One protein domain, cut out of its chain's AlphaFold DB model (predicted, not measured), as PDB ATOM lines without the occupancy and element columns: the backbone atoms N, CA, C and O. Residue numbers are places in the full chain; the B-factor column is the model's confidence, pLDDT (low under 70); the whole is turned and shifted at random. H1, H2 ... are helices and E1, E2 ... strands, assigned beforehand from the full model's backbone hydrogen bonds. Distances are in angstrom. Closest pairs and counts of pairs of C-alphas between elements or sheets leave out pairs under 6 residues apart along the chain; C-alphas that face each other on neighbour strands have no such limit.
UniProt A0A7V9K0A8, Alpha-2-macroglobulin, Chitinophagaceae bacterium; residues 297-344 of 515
ATOM      1  N   SER A 297     153.248 143.371 120.714       78.50
ATOM      2  CA  SER A 297     154.489 142.793 120.222       78.50
ATOM      3  C   SER A 297     155.293 143.817 119.445       78.50
ATOM      4  O   SER A 297     154.791 144.433 118.498       78.50
ATOM      5  N   VAL A 298     156.542 144.003 119.870       84.38
ATOM      6  CA  VAL A 298     157.457 145.000 119.315       84.38
ATOM      7  C   VAL A 298     158.547 144.305 118.508       84.38
ATOM      8  O   VAL A 298     159.314 143.489 119.023       84.38
ATOM      9  N   VAL A 299     158.644 144.676 117.231       88.12
ATOM     10  CA  VAL A 299     159.748 144.282 116.352       88.12
ATOM     11  C   VAL A 299     160.473 145.534 115.884       88.12
ATOM     12  O   VAL A 299     159.901 146.378 115.194       88.12
ATOM     13  N   ILE A 300     161.747 145.633 116.241       91.19
ATOM     14  CA  ILE A 300     162.639 146.717 115.834       91.19
ATOM     15  C   ILE A 300     163.578 146.155 114.773       91.19
ATOM     16  O   ILE A 300     164.201 145.114 114.980       91.19
ATOM     17  N   LYS A 301     163.704 146.838 113.639       92.19
ATOM     18  CA  LYS A 301     164.715 146.520 112.628       92.19
ATOM     19  C   LYS A 301     165.666 147.688 112.468       92.19
ATOM     20  O   LYS A 301     165.206 148.803 112.248       92.19
ATOM     21  N   ALA A 302     166.960 147.410 112.540       90.62
ATOM     22  CA  ALA A 302     168.046 148.331 112.237       90.62
ATOM     23  C   ALA A 302     168.848 147.732 111.074       90.62
ATOM     24  O   ALA A 302     169.668 146.827 111.259       90.62
ATOM     25  N   GLY A 303     168.548 148.164 109.847       88.69
ATOM     26  CA  GLY A 303     169.041 147.493 108.641       88.69
ATOM     27  C   GLY A 303     168.629 146.013 108.611       88.69
ATOM     28  O   GLY A 303     167.444 145.687 108.672       88.69
ATOM     29  N   ASN A 304     169.613 145.108 108.558       86.88
ATOM     30  CA  ASN A 304     169.380 143.655 108.576       86.88
ATOM     31  C   ASN A 304     169.248 143.074 109.994       86.88
ATOM     32  O   ASN A 304     168.887 141.907 110.153       86.88
ATOM     33  N   PHE A 305     169.546 143.860 111.029       88.62
ATOM     34  CA  PHE A 305     169.449 143.413 112.408       88.62
ATOM     35  C   PHE A 305     168.008 143.537 112.898       88.62
ATOM     36  O   PHE A 305     167.384 144.584 112.748       88.62
ATOM     37  N   THR A 306     167.469 142.469 113.482       90.44
ATOM     38  CA  THR A 306     166.105 142.446 114.024       90.44
ATOM     39  C   THR A 306     166.168 142.208 115.524       90.44
ATOM     40  O   THR A 306     166.820 141.266 115.966       90.44
ATOM     41  N   VAL A 307     165.459 143.022 116.298       87.50
ATOM     42  CA  VAL A 307     165.235 142.854 117.735       87.50
ATOM     43  C   VAL A 307     163.754 142.581 117.951       87.50
ATOM     44  O   VAL A 307     162.896 143.305 117.447       87.50
ATOM     45  N   SER A 308     163.455 141.521 118.684       85.25
ATOM     46  CA  SER A 308     162.107 141.122 119.067       85.25
ATOM     47  C   SER A 308     162.137 140.460 120.440       85.25
ATOM     48  O   SER A 308     163.196 140.109 120.963       85.25
ATOM     49  N   GLU A 309     160.968 140.232 121.029       76.38
ATOM     50  CA  GLU A 309     160.855 139.543 122.322       76.38
ATOM     51  C   GLU A 309     161.554 138.173 122.332       76.38
ATOM     52  O   GLU A 309     162.176 137.800 123.327       76.38
ATOM     53  N   ALA A 310     161.527 137.460 121.198       72.75
ATOM     54  CA  ALA A 310     162.127 136.136 121.054       72.75
ATOM     55  C   ALA A 310     163.661 136.142 121.176       72.75
ATOM     56  O   ALA A 310     164.240 135.146 121.604       72.75
ATOM     57  N   ASN A 311     164.328 137.239 120.801       76.31
ATOM     58  CA  ASN A 311     165.793 137.309 120.781       76.31
ATOM     59  C   ASN A 311     166.396 138.289 121.801       76.31
ATOM     60  O   ASN A 311     167.597 138.219 122.073       76.31
ATOM     61  N   ALA A 312     165.577 139.162 122.391       75.94
ATOM     62  CA  ALA A 312     165.996 140.141 123.388       75.94
ATOM     63  C   ALA A 312     165.638 139.756 124.832       75.94
ATOM     64  O   ALA A 312     166.046 140.476 125.736       75.94
ATOM     65  N   LYS A 313     164.924 138.634 125.047       73.69
ATOM     66  CA  LYS A 313     164.404 138.187 126.356       73.69
ATOM     67  C   LYS A 313     163.655 139.315 127.074       73.69
ATOM     68  O   LYS A 313     164.204 139.981 127.948       73.69
ATOM     69  N   ALA A 314     162.405 139.526 126.670       75.75
ATOM     70  CA  ALA A 314     161.550 140.555 127.249       75.75
ATOM     71  C   ALA A 314     161.451 140.440 128.780       75.75
ATOM     72  O   ALA A 314     161.339 139.340 129.325       75.75
ATOM     73  N   GLU A 315     161.486 141.584 129.465       72.25
ATOM     74  CA  GLU A 315     161.277 141.660 130.909       72.25
ATOM     75  C   GLU A 315     159.863 141.168 131.258       72.25
ATOM     76  O   GLU A 315     158.866 141.623 130.686       72.25
ATOM     77  N   GLU A 316     159.770 140.235 132.208       67.00
ATOM     78  CA  GLU A 316     158.484 139.709 132.661       67.00
ATOM     79  C   GLU A 316     157.597 140.824 133.234       67.00
ATOM     80  O   GLU A 316     158.044 141.721 133.952       67.00
ATOM     81  N   GLY A 317     156.312 140.776 132.887       67.25
ATOM     82  CA  GLY A 317     155.323 141.784 133.266       67.25
ATOM     83  C   GLY A 317     155.325 143.020 132.361       67.25
ATOM     84  O   GLY A 317     154.277 143.346 131.814       67.25
ATOM     85  N   THR A 318     156.473 143.677 132.161       69.25
ATOM     86  CA  THR A 318     156.551 144.959 131.426       69.25
ATOM     87  C   THR A 318     156.694 144.803 129.913       69.25
ATOM     88  O   THR A 318     156.401 145.745 129.181       69.25
ATOM     89  N   GLY A 319     157.182 143.652 129.432       72.19
ATOM     90  CA  GLY A 319     157.476 143.440 128.012       72.19
ATOM     91  C   GLY A 319     158.661 144.266 127.499       72.19
ATOM     92  O   GLY A 319     158.881 144.347 126.292       72.19
ATOM     93  N   TYR A 320     159.432 144.895 128.393       78.56
ATOM     94  CA  TYR A 320     160.564 145.736 128.014       78.56
ATOM     95  C   TYR A 320     161.665 144.907 127.344       78.56
ATOM     96  O   TYR A 320     162.114 143.896 127.885       78.56
ATOM     97  N   ILE A 321     162.130 145.368 126.181       82.44
ATOM     98  CA  ILE A 321     163.253 144.783 125.444       82.44
ATOM     99  C   ILE A 321     164.377 145.812 125.313       82.44
ATOM    100  O   ILE A 321     164.141 146.975 124.993       82.44
ATOM    101  N   LYS A 322     165.619 145.370 125.526       83.38
ATOM    102  CA  LYS A 322     166.830 146.160 125.278       83.38
ATOM    103  C   LYS A 322     167.856 145.286 124.574       83.38
ATOM    104  O   LYS A 322     168.086 144.146 124.973       83.38
ATOM    105  N   LYS A 323     168.513 145.834 123.553       85.88
ATOM    106  CA  LYS A 323     169.644 145.188 122.889       85.88
ATOM    107  C   LYS A 323     170.736 146.217 122.633       85.88
ATOM    108  O   LYS A 323     170.462 147.256 122.048       85.88
ATOM    109  N   SER A 324     171.948 145.901 123.075       85.19
ATOM    110  CA  SER A 324     173.156 146.628 122.691       85.19
ATOM    111  C   SER A 324     173.840 145.878 121.548       85.19
ATOM    112  O   SER A 324     173.854 144.640 121.542       85.19
ATOM    113  N   ILE A 325     174.340 146.627 120.569       86.31
ATOM    114  CA  ILE A 325     175.110 146.122 119.432       86.31
ATOM    115  C   ILE A 325     176.529 146.646 119.617       86.31
ATOM    116  O   ILE A 325     176.723 147.842 119.826       86.31
ATOM    117  N   GLU A 326     177.513 145.754 119.571       88.44
ATOM    118  CA  GLU A 326     178.910 146.152 119.707       88.44
ATOM    119  C   GLU A 326     179.330 147.036 118.528       88.44
ATOM    120  O   GLU A 326     178.973 146.749 117.386       88.44
ATOM    121  N   GLY A 327     180.131 148.077 118.786       86.00
ATOM    122  CA  GLY A 327     180.557 149.047 117.770       86.00
ATOM    123  C   GLY A 327     181.161 148.413 116.511       86.00
ATOM    124  O   GLY A 327     180.875 148.862 115.408       86.00
ATOM    125  N   GLN A 328     181.906 147.311 116.648       88.62
ATOM    126  CA  GLN A 328     182.498 146.581 115.514       88.62
ATOM    127  C   GLN A 328     181.459 145.943 114.575       88.62
ATOM    128  O   GLN A 328     181.756 145.652 113.420       88.62
ATOM    129  N   GLN A 329     180.242 145.699 115.067       88.94
ATOM    130  CA  GLN A 329     179.139 145.105 114.307       88.94
ATOM    131  C   GLN A 329     178.225 146.168 113.686       88.94
ATOM    132  O   GLN A 329     177.371 145.842 112.854       88.94
ATOM    133  N   VAL A 330     178.390 147.431 114.087       90.19
ATOM    134  CA  VAL A 330     177.614 148.554 113.576       90.19
ATOM    135  C   VAL A 330     178.022 148.851 112.139       90.19
ATOM    136  O   VAL A 330     179.198 148.931 111.803       90.19
ATOM    137  N   ASN A 331     177.030 149.038 111.275       90.31
ATOM    138  CA  ASN A 331     177.242 149.457 109.896       90.31
ATOM    139  C   ASN A 331     176.229 150.530 109.489       90.31
ATOM    140  O   ASN A 331     175.189 150.691 110.128       90.31
ATOM    141  N   ALA A 332     176.514 151.230 108.389       90.38
ATOM    142  CA  ALA A 332     175.713 152.360 107.916       90.38
ATOM    143  C   ALA A 332     174.221 152.025 107.712       90.38
ATOM    144  O   ALA A 332     173.359 152.857 107.986       90.38
ATOM    145  N   ASN A 333     173.884 150.794 107.302       90.62
ATOM    146  CA  ASN A 333     172.489 150.397 107.077       90.62
ATOM    147  C   ASN A 333     171.669 150.340 108.374       90.62
ATOM    148  O   ASN A 333     170.441 150.416 108.316       90.62
ATOM    149  N   MET A 334     172.320 150.226 109.536       91.00
ATOM    150  CA  MET A 334     171.644 150.223 110.832       91.00
ATOM    151  C   MET A 334     171.067 151.591 111.224       91.00
ATOM    152  O   MET A 334     170.226 151.640 112.117       91.00
ATOM    153  N   GLY A 335     171.437 152.680 110.535       87.50
ATOM    154  CA  GLY A 335     170.798 153.992 110.703       87.50
ATOM    155  C   GLY A 335     169.327 154.022 110.259       87.50
ATOM    156  O   GLY A 335     168.553 154.854 110.725       87.50
ATOM    157  N   ASN A 336     168.911 153.075 109.413       90.25
ATOM    158  CA  ASN A 336     167.523 152.927 108.983       90.25
ATOM    159  C   ASN A 336     166.750 152.070 109.990       90.25
ATOM    160  O   ASN A 336     166.671 150.843 109.856       90.25
ATOM    161  N   ILE A 337     166.197 152.728 111.009       91.50
ATOM    162  CA  ILE A 337     165.432 152.070 112.067       91.50
ATOM    163  C   ILE A 337     163.944 152.076 111.719       91.50
ATOM    164  O   ILE A 337     163.345 153.122 111.480       91.50
ATOM    165  N   THR A 338     163.325 150.897 111.736       91.56
ATOM    166  CA  THR A 338     161.870 150.745 111.629       91.56
ATOM    167  C   THR A 338     161.338 150.010 112.848       91.56
ATOM    168  O   THR A 338     161.943 149.052 113.329       91.56
ATOM    169  N   VAL A 339     160.197 150.468 113.355       88.88
ATOM    170  CA  VAL A 339     159.528 149.872 114.511       88.88
ATOM    171  C   VAL A 339     158.136 149.443 114.079       88.88
ATOM    172  O   VAL A 339     157.352 150.253 113.588       88.88
ATOM    173  N   ALA A 340     157.838 148.160 114.251       87.19
ATOM    174  CA  ALA A 340     156.513 147.600 114.043       87.19
ATOM    175  C   ALA A 340     155.929 147.188 115.395       87.19
ATOM    176  O   ALA A 340     156.559 146.439 116.141       87.19
ATOM    177  N   ILE A 341     154.727 147.685 115.690       80.69
ATOM    178  CA  ILE A 341     153.983 147.382 116.914       80.69
ATOM    179  C   ILE A 341     152.655 146.753 116.500       80.69
ATOM    180  O   ILE A 341     151.859 147.377 115.794       80.69
ATOM    181  N   THR A 342     152.412 145.520 116.928       74.75
ATOM    182  CA  THR A 342     151.176 144.777 116.638       74.75
ATOM    183  C   THR A 342     150.483 144.374 117.931       74.75
ATOM    184  O   THR A 342     151.163 144.045 118.899       74.75
ATOM    185  N   SER A 343     149.148 144.370 117.955       68.19
ATOM    186  CA  SER A 343     148.391 143.786 119.072       68.19
ATOM    187  C   SER A 343     148.726 142.297 119.230       68.19
ATOM    188  O   SER A 343     148.786 141.573 118.232       68.19
ATOM    189  N   GLY A 344     148.913 141.835 120.462       58.12
ATOM    190  CA  GLY A 344     149.123 140.430 120.810       58.12
ATOM    191  C   GLY A 344     147.856 139.565 120.733       58.12
ATOM    192  O   GLY A 344     147.969 138.340 120.671       58.12
TER     193      GLY A 344
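Overview. This is residues 297 to 344 of the 515 residues of the protein "Alpha-2-macroglobulin" of Chitinophagaceae bacterium (UniProt A0A7V9K0A8). A small, narrow sheet of three antiparallel strands, with E1 in the middle between E2 and E3, has a long loop beyond its E2 edge. The loop, residues 313 to 331, leaves the short helix H1, turns back near residue 317 and runs the length of the domain to the short helix H2, near the other end of the sheet. The printed part has 48 residues with three named strands and two named helices, in the order E1, E2, H1, H2, E3; the sheet's order is E2, E1, E3, and the class is mixed, helices and strands. The whole is elongated, 33 by 19 by 12 A, and only just compact, close to loose, with a radius of gyration of the C-alphas of 11.5 A.

Arrangement. E1, residues 297 to 302, is the inner strand of the sheet. E2, residues 305 to 308, forms a hairpin with E1 through a tight link; the strands are antiparallel at 166 degrees, with N 300 and O 307 within hydrogen-bond range at 2.9 A and N 307 and O 300 at 2.8 A. H1, residues 309 to 312, only grazes the sheet; the closest C-alphas of E1 and H1 are those of Val 298 and Glu 309, 7.1 A apart. H2, residues 332 to 335, also only grazes the sheet; its closest C-alphas with E1 are those of Ala 302 and Met 334, 4.3 A apart. H1 and H2 are apart. E3, residues 337 to 342, is the other edge strand, antiparallel to E1 at 167 degrees, with N 297 and O 342 within hydrogen-bond range at 2.8 A and N 338 and O 301 at 2.9 A. Both helices are too short for an O i to N i+4 pair; the one O i to N i+3 pair is within range in H2 but not in H1.

Along the chain. E1 begins at C-alpha 297 at (154.489, 142.793, 120.222) and is 16.7 A long. E2 measures 10.2 A, H1 5.3 A and H2 5.9 A from first to last C-alpha. H2 begins at C-alpha 332 at (175.713, 152.360, 107.916). E3, 16.7 A long, ends at C-alpha 342 at (151.176, 144.777, 116.638).

Size, cuts and confidence. The two C-alphas farthest apart are those of Gln 328 and Ser 343, at 34.4 A, while those of Ser 297 and Gly 344 are 5.9 A apart. The printed part has no cut. The link from H1 to H2, 19 residues, is long; the other links are tight. The mean pLDDT of the printed part is 82.8, and residues 316 to 318 and 343 to 344 are under 70 in this predicted model.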